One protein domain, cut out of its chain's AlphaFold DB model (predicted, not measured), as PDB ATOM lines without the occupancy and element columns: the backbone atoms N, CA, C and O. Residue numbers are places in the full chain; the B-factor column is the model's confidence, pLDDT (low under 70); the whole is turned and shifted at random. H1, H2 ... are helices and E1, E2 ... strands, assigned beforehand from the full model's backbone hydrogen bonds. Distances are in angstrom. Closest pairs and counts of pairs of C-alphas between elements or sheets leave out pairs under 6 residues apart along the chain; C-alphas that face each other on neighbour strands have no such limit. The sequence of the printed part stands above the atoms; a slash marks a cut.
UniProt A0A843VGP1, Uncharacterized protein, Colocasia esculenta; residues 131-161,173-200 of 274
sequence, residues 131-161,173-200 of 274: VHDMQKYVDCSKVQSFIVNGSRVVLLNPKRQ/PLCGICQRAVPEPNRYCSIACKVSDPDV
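AT A GLANCE: This is residues 131 to 161 and 173 to 200 of the 274 residues of an uncharacterized protein of Colocasia esculenta (UniProt A0A843VGP1). With little regular structure, this is a small body built mostly of loops, with a two-stranded hairpin, E1 and E2, and short helix H1 toward one end, and short helix H2 and the loop of residues 173 to 190 toward the other. The 59 printed residues, 18 of them in named elements, run H1, E1, E2, H2; the sheet E1 - E2 is antiparallel and the class mixed. The whole is compact, radius of gyration of the C-alphas 10.9 A, spanning 28 by 22 by 21 A.

IN THESE COORDINATES: E2, residues 151 to 155, is 13.0 A long; E1, residues 145 to 148, 9.5 A. H1 is residues 131 to 134, from C-alpha 131 at (4.612, 26.588, 29.010); H2 is residues 191 to 195, ending with C-alpha 195 at (12.722, 34.772, 18.542).

HOW THE PARTS SIT: In the hairpin, N 146 and O 153 are 2.8 A apart, within hydrogen-bond range. The closest C-alphas of H1 and E2, Val 131 and Val 153, are 5.1 A apart; those of E2 and H2, Leu 155 and Ile 191, 6.3 A. H1 and H2 are apart. H2 has its O i to N i+4 pair within range; H1 is too short for one.

THE WHOLE: Residues 162 to 172 are not printed; C-alphas 161 and 173 are 17.1 A apart. Link E1 to E2 is tight, H1 to E1 short. Residues 161 and 198 to 200 have pLDDT under 70.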
ATOM      1  N   VAL A 131       3.412  27.228  29.577       95.19
ATOM      2  CA  VAL A 131       4.612  26.588  29.010       95.19
ATOM      3  C   VAL A 131       4.245  25.276  28.329       95.19
ATOM      4  O   VAL A 131       4.663  25.043  27.209       95.19
ATOM      5  N   HIS A 132       3.382  24.474  28.956       94.25
ATOM      6  CA  HIS A 132       2.909  23.205  28.403       94.25
ATOM      7  C   HIS A 132       2.280  23.330  27.005       94.25
ATOM      8  O   HIS A 132       2.446  22.446  26.170       94.25
ATOM      9  N   ASP A 133       1.549  24.415  26.745       94.38
ATOM     10  CA  ASP A 133       0.858  24.595  25.467       94.38
ATOM     11  C   ASP A 133       1.805  25.177  24.412       94.38
ATOM     12  O   ASP A 133       1.743  24.788  23.250       94.38
ATOM     13  N   MET A 134       2.719  26.059  24.827       93.62
ATOM     14  CA  MET A 134       3.687  26.708  23.941       93.62
ATOM     15  C   MET A 134       4.853  25.796  23.542       93.62
ATOM     16  O   MET A 134       5.280  25.808  22.389       93.62
ATOM     17  N   GLN A 135       5.336  24.967  24.472       93.44
ATOM     18  CA  GLN A 135       6.499  24.093  24.288       93.44
ATOM     19  C   GLN A 135       6.310  23.059  23.168       93.44
ATOM     20  O   GLN A 135       7.287  22.556  22.627       93.44
ATOM     21  N   LYS A 136       5.060  22.774  22.785       92.44
ATOM     22  CA  LYS A 136       4.718  21.888  21.662       92.44
ATOM     23  C   LYS A 136       5.128  22.450  20.300       92.44
ATOM     24  O   LYS A 136       5.260  21.683  19.356       92.44
ATOM     25  N   TYR A 137       5.293  23.770  20.199       91.06
ATOM     26  CA  TYR A 137       5.544  24.457  18.929       91.06
ATOM     27  C   TYR A 137       6.794  25.341  18.954       91.06
ATOM     28  O   TYR A 137       7.369  25.610  17.905       91.06
ATOM     29  N   VAL A 138       7.210  25.821  20.132       89.94
ATOM     30  CA  VAL A 138       8.395  26.671  20.310       89.94
ATOM     31  C   VAL A 138       9.168  26.202  21.532       89.94
ATOM     32  O   VAL A 138       8.599  26.067  22.617       89.94
ATOM     33  N   ASP A 139      10.482  26.032  21.394       90.19
ATOM     34  CA  ASP A 139      11.333  25.733  22.539       90.19
ATOM     35  C   ASP A 139      11.256  26.874  23.571       90.19
ATOM     36  O   ASP A 139      11.627  28.019  23.306       90.19
ATOM     37  N   CYS A 140      10.784  26.562  24.776       92.00
ATOM     38  CA  CYS A 140      10.685  27.511  25.887       92.00
ATOM     39  C   CYS A 140      11.935  27.500  26.786       92.00
ATOM     40  O   CYS A 140      11.971  28.212  27.790       92.00
ATOM     41  N   SER A 141      12.964  26.718  26.443       90.50
ATOM     42  CA  SER A 141      14.207  26.648  27.214       90.50
ATOM     43  C   SER A 141      14.909  28.003  27.256       90.50
ATOM     44  O   SER A 141      14.904  28.754  26.273       90.50
ATOM     45  N   LYS A 142      15.513  28.323  28.406       91.00
ATOM     46  CA  LYS A 142      16.201  29.598  28.688       91.00
ATOM     47  C   LYS A 142      15.297  30.846  28.616       91.00
ATOM     48  O   LYS A 142      15.816  31.962  28.669       91.00
ATOM     49  N   VAL A 143      13.971  30.687  28.511       93.56
ATOM     50  CA  VAL A 143      12.993  31.779  28.644       93.56
ATOM     51  C   VAL A 143      12.489  31.826  30.078       93.56
ATOM     52  O   VAL A 143      12.063  30.816  30.634       93.56
ATOM     53  N   GLN A 144      12.481  33.022  30.660       93.12
ATOM     54  CA  GLN A 144      11.946  33.252  31.991       93.12
ATOM     55  C   GLN A 144      10.483  32.796  32.072       93.12
ATOM     56  O   GLN A 144       9.598  33.340  31.404       93.12
ATOM     57  N   SER A 145      10.235  31.809  32.930       93.62
ATOM     58  CA  SER A 145       8.897  31.325  33.257       93.62
ATOM     59  C   SER A 145       8.516  31.709  34.684       93.62
ATOM     60  O   SER A 145       9.366  31.887  35.557       93.62
ATOM     61  N   PHE A 146       7.217  31.856  34.912       91.31
ATOM     62  CA  PHE A 146       6.638  32.185  36.208       91.31
ATOM     63  C   PHE A 146       5.628  31.113  36.594       91.31
ATOM     64  O   PHE A 146       4.988  30.514  35.730       91.31
ATOM     65  N   ILE A 147       5.444  30.890  37.892       92.81
ATOM     66  CA  ILE A 147       4.355  30.051  38.392       92.81
ATOM     67  C   ILE A 147       3.189  30.971  38.734       92.81
ATOM     68  O   ILE A 147       3.299  31.819  39.616       92.81
ATOM     69  N   VAL A 148       2.066  30.804  38.036       91.25
ATOM     70  CA  VAL A 148       0.835  31.553  38.296       91.25
ATOM     71  C   VAL A 148      -0.315  30.571  38.466       91.25
ATOM     72  O   VAL A 148      -0.568  29.747  37.587       91.25
ATOM     73  N   ASN A 149      -1.004  30.642  39.609       90.81
ATOM     74  CA  ASN A 149      -2.073  29.707  39.990       90.81
ATOM     75  C   ASN A 149      -1.647  28.233  39.825       90.81
ATOM     76  O   ASN A 149      -2.351  27.436  39.208       90.81
ATOM     77  N   GLY A 150      -0.437  27.900  40.287       90.75
ATOM     78  CA  GLY A 150       0.137  26.551  40.193       90.75
ATOM     79  C   GLY A 150       0.555  26.103  38.786       90.75
ATOM     80  O   GLY A 150       1.040  24.991  38.625       90.75
ATOM     81  N   SER A 151       0.400  26.939  37.753       93.06
ATOM     82  CA  SER A 151       0.798  26.620  36.374       93.06
ATOM     83  C   SER A 151       2.045  27.402  35.959       93.06
ATOM     84  O   SER A 151       2.113  28.610  36.178       93.06
ATOM     85  N   ARG A 152       3.002  26.743  35.288       95.12
ATOM     86  CA  ARG A 152       4.131  27.431  34.637       95.12
ATOM     87  C   ARG A 152       3.654  28.186  33.395       95.12
ATOM     88  O   ARG A 152       3.056  27.589  32.494       95.12
ATOM     89  N   VAL A 153       3.935  29.481  33.337       95.50
ATOM     90  CA  VAL A 153       3.569  30.382  32.237       95.50
ATOM     91  C   VAL A 153       4.778  31.184  31.762       95.50
ATOM     92  O   VAL A 153       5.683  31.471  32.544       95.50
ATOM     93  N   VAL A 154       4.783  31.557  30.486       95.12
ATOM     94  CA  VAL A 154       5.798  32.413  29.858       95.12
ATOM     95  C   VAL A 154       5.147  33.646  29.261       95.12
ATOM     96  O   VAL A 154       3.993  33.623  28.824       95.12
ATOM     97  N   LEU A 155       5.903  34.734  29.263       95.00
ATOM     98  CA  LEU A 155       5.476  36.017  28.738       95.00
ATOM     99  C   LEU A 155       5.637  36.053  27.211       95.00
ATOM    100  O   LEU A 155       6.701  35.686  26.709       95.00
ATOM    101  N   LEU A 156       4.618  36.521  26.479       94.00
ATOM    102  CA  LEU A 156       4.713  36.656  25.018       94.00
ATOM    103  C   LEU A 156       5.673  37.789  24.637       94.00
ATOM    104  O   LEU A 156       6.671  37.548  23.965       94.00
ATOM    105  N   ASN A 157       5.405  39.001  25.129       92.69
ATOM    106  CA  ASN A 157       6.134  40.221  24.781       92.69
ATOM    107  C   ASN A 157       6.869  40.807  25.992       92.69
ATOM    108  O   ASN A 157       6.329  40.777  27.098       92.69
ATOM    109  N   PRO A 158       8.070  41.391  25.837       89.31
ATOM    110  CA  PRO A 158       8.789  41.976  26.961       89.31
ATOM    111  C   PRO A 158       7.949  43.083  27.599       89.31
ATOM    112  O   PRO A 158       7.390  43.934  26.906       89.31
ATOM    113  N   LYS A 159       7.884  43.124  28.940       83.88
ATOM    114  CA  LYS A 159       7.213  44.258  29.599       83.88
ATOM    115  C   LYS A 159       7.896  45.559  29.163       83.88
ATOM    116  O   LYS A 159       9.116  45.658  29.310       83.88
ATOM    117  N   ARG A 160       7.143  46.556  28.701       71.00
ATOM    118  CA  ARG A 160       7.675  47.906  28.458       71.00
ATOM    119  C   ARG A 160       8.147  48.467  29.808       71.00
ATOM    120  O   ARG A 160       7.325  48.601  30.712       71.00
ATOM    121  N   GLN A 161       9.450  48.692  30.009       65.75
ATOM    122  CA  GLN A 161       9.902  49.412  31.209       65.75
ATOM    123  C   GLN A 161       9.700  50.901  30.989       65.75
ATOM    124  O   GLN A 161      10.079  51.433  29.954       65.75
ATOM    125  N   PRO A 173      22.234  37.922  35.117       82.44
ATOM    126  CA  PRO A 173      22.369  37.912  33.667       82.44
ATOM    127  C   PRO A 173      21.285  38.758  32.998       82.44
ATOM    128  O   PRO A 173      20.100  38.725  33.347       82.44
ATOM    129  N   LEU A 174      21.712  39.557  32.025       88.62
ATOM    130  CA  LEU A 174      20.829  40.434  31.273       88.62
ATOM    131  C   LEU A 174      20.215  39.680  30.091       88.62
ATOM    132  O   LEU A 174      20.831  38.810  29.480       88.62
ATOM    133  N   CYS A 175      18.986  40.049  29.741       89.81
ATOM    134  CA  CYS A 175      18.317  39.565  28.543       89.81
ATOM    135  C   CYS A 175      19.101  39.981  27.291       89.81
ATOM    136  O   CYS A 175      19.344  41.175  27.110       89.81
ATOM    137  N   GLY A 176      19.391  39.037  26.390       84.94
ATOM    138  CA  GLY A 176      20.187  39.295  25.177       84.94
ATOM    139  C   GLY A 176      19.612  40.345  24.214       84.94
ATOM    140  O   GLY A 176      20.350  40.896  23.409       84.94
ATOM    141  N   ILE A 177      18.314  40.667  24.318       88.88
ATOM    142  CA  ILE A 177      17.633  41.623  23.422       88.88
ATOM    143  C   ILE A 177      17.222  42.911  24.127       88.88
ATOM    144  O   ILE A 177      17.499  44.002  23.647       88.88
ATOM    145  N   CYS A 178      16.540  42.808  25.269       86.69
ATOM    146  CA  CYS A 178      15.993  43.983  25.952       86.69
ATOM    147  C   CYS A 178      16.820  44.431  27.165       86.69
ATOM    148  O   CYS A 178      16.353  45.288  27.911       86.69
ATOM    149  N   GLN A 179      17.967  43.786  27.423       85.12
ATOM    150  CA  GLN A 179      18.904  44.080  28.521       85.12
ATOM    151  C   GLN A 179      18.276  44.159  29.925       85.12
ATOM    152  O   GLN A 179      18.835  44.730  30.856       85.12
ATOM    153  N   ARG A 180      17.097  43.558  30.119       86.00
ATOM    154  CA  ARG A 180      16.464  43.429  31.435       86.00
ATOM    155  C   ARG A 180      17.199  42.362  32.242       86.00
ATOM    156  O   ARG A 180      17.456  41.299  31.694       86.00
ATOM    157  N   ALA A 181      17.418  42.590  33.535       87.12
ATOM    158  CA  ALA A 181      17.890  41.551  34.451       87.12
ATOM    159  C   ALA A 181      16.916  40.360  34.497       87.12
ATOM    160  O   ALA A 181      15.716  40.524  34.756       87.12
ATOM    161  N   VAL A 182      17.433  39.168  34.225       89.00
ATOM    162  CA  VAL A 182      16.690  37.910  34.165       89.00
ATOM    163  C   VAL A 182      17.293  36.937  35.196       89.00
ATOM    164  O   VAL A 182      18.497  36.962  35.422       89.00
ATOM    165  N   PRO A 183      16.491  36.087  35.869       86.94
ATOM    166  CA  PRO A 183      17.026  35.091  36.796       86.94
ATOM    167  C   PRO A 183      17.807  33.993  36.066       86.94
ATOM    168  O   PRO A 183      17.300  33.438  35.085       86.94
ATOM    169  N   GLU A 184      18.976  33.614  36.586       83.69
ATOM    170  CA  GLU A 184      19.692  32.408  36.149       83.69
ATOM    171  C   GLU A 184      18.803  31.164  36.295       83.69
ATOM    172  O   GLU A 184      18.023  31.079  37.250       83.69
ATOM    173  N   PRO A 185      18.857  30.199  35.356       87.75
ATOM    174  CA  PRO A 185      19.730  30.091  34.175       87.75
ATOM    175  C   PRO A 185      19.110  30.663  32.875       87.75
ATOM    176  O   PRO A 185      19.410  30.200  31.772       87.75
ATOM    177  N   ASN A 186      18.174  31.613  32.966       90.44
ATOM    178  CA  ASN A 186      17.448  32.107  31.792       90.44
ATOM    179  C   ASN A 186      18.228  33.214  31.060       90.44
ATOM    180  O   ASN A 186      18.819  34.090  31.685       90.44
ATOM    181  N   ARG A 187      18.170  33.208  29.721       90.56
ATOM    182  CA  ARG A 187      18.813  34.197  28.829       90.56
ATOM    183  C   ARG A 187      17.819  35.210  28.249       90.56
ATOM    184  O   ARG A 187      18.212  36.288  27.811       90.56
ATOM    185  N   TYR A 188      16.525  34.887  28.260       92.50
ATOM    186  CA  TYR A 188      15.467  35.718  27.678       92.50
ATOM    187  C   TYR A 188      14.350  35.983  28.680       92.50
ATOM    188  O   TYR A 188      13.941  35.091  29.418       92.50
ATOM    189  N   CYS A 189      13.787  37.194  28.668       91.75
ATOM    190  CA  CYS A 189      12.660  37.539  29.544       91.75
ATOM    191  C   CYS A 189      11.271  37.190  28.966       91.75
ATOM    192  O   CYS A 189      10.280  37.226  29.692       91.75
ATOM    193  N   SER A 190      11.173  36.922  27.659       93.75
ATOM    194  CA  SER A 190       9.914  36.659  26.944       93.75
ATOM    195  C   SER A 190      10.162  35.891  25.644       93.75
ATOM    196  O   SER A 190      11.300  35.845  25.169       93.75
ATOM    197  N   ILE A 191       9.101  35.324  25.059       93.75
ATOM    198  CA  ILE A 191       9.163  34.612  23.771       93.75
ATOM    199  C   ILE A 191       9.632  35.542  22.652       93.75
ATOM    200  O   ILE A 191      10.517  35.158  21.894       93.75
ATOM    201  N   ALA A 192       9.113  36.772  22.589       92.56
ATOM    202  CA  ALA A 192       9.550  37.771  21.619       92.56
ATOM    203  C   ALA A 192      11.064  38.008  21.670       92.56
ATOM    204  O   ALA A 192      11.722  37.969  20.639       92.56
ATOM    205  N   CYS A 193      11.646  38.153  22.866       91.44
ATOM    206  CA  CYS A 193      13.098  38.299  22.993       91.44
ATOM    207  C   CYS A 193      13.871  37.061  22.524       91.44
ATOM    208  O   CYS A 193      14.985  37.213  22.048       91.44
ATOM    209  N   LYS A 194      13.322  35.851  22.658       91.00
ATOM    210  CA  LYS A 194      14.003  34.648  22.169       91.00
ATOM    211  C   LYS A 194      13.987  34.569  20.643       91.00
ATOM    212  O   LYS A 194      15.003  34.249  20.049       91.00
ATOM    213  N   VAL A 195      12.852  34.869  20.010       90.12
ATOM    214  CA  VAL A 195      12.722  34.772  18.542       90.12
ATOM    215  C   VAL A 195      13.337  35.951  17.791       90.12
ATOM    216  O   VAL A 195      13.572  35.850  16.593       90.12
ATOM    217  N   SER A 196      13.587  37.066  18.481       88.00
ATOM    218  CA  SER A 196      14.330  38.209  17.948       88.00
ATOM    219  C   SER A 196      15.848  38.045  18.029       88.00
ATOM    220  O   SER A 196      16.551  38.867  17.448       88.00
ATOM    221  N   ASP A 197      16.356  37.050  18.762       82.75
ATOM    222  CA  ASP A 197      17.797  36.851  18.896       82.75
ATOM    223  C   ASP A 197      18.382  36.223  17.620       82.75
ATOM    224  O   ASP A 197      17.996  35.104  17.267       82.75
ATOM    225  N   PRO A 198      19.295  36.921  16.912       68.00
ATOM    226  CA  PRO A 198      19.923  36.395  15.700       68.00
ATOM    227  C   PRO A 198      20.752  35.130  15.964       68.00
ATOM    228  O   PRO A 198      20.921  34.319  15.054       68.00
ATOM    229  N   ASP A 199      21.215  34.923  17.199       66.12
ATOM    230  CA  ASP A 199      22.046  33.780  17.595       66.12
ATOM    231  C   ASP A 199      21.233  32.470  17.694       66.12
ATOM    232  O   ASP A 199      21.781  31.374  17.702       66.12
ATOM    233  N   VAL A 200      19.895  32.558  17.710       62.28
ATOM    234  CA  VAL A 200      18.985  31.394  17.689       62.28
ATOM    235  C   VAL A 200      18.771  30.860  16.258       62.28
ATOM    236  O   VAL A 200      18.302  29.735  16.088       62.28
TER     237      VAL A 200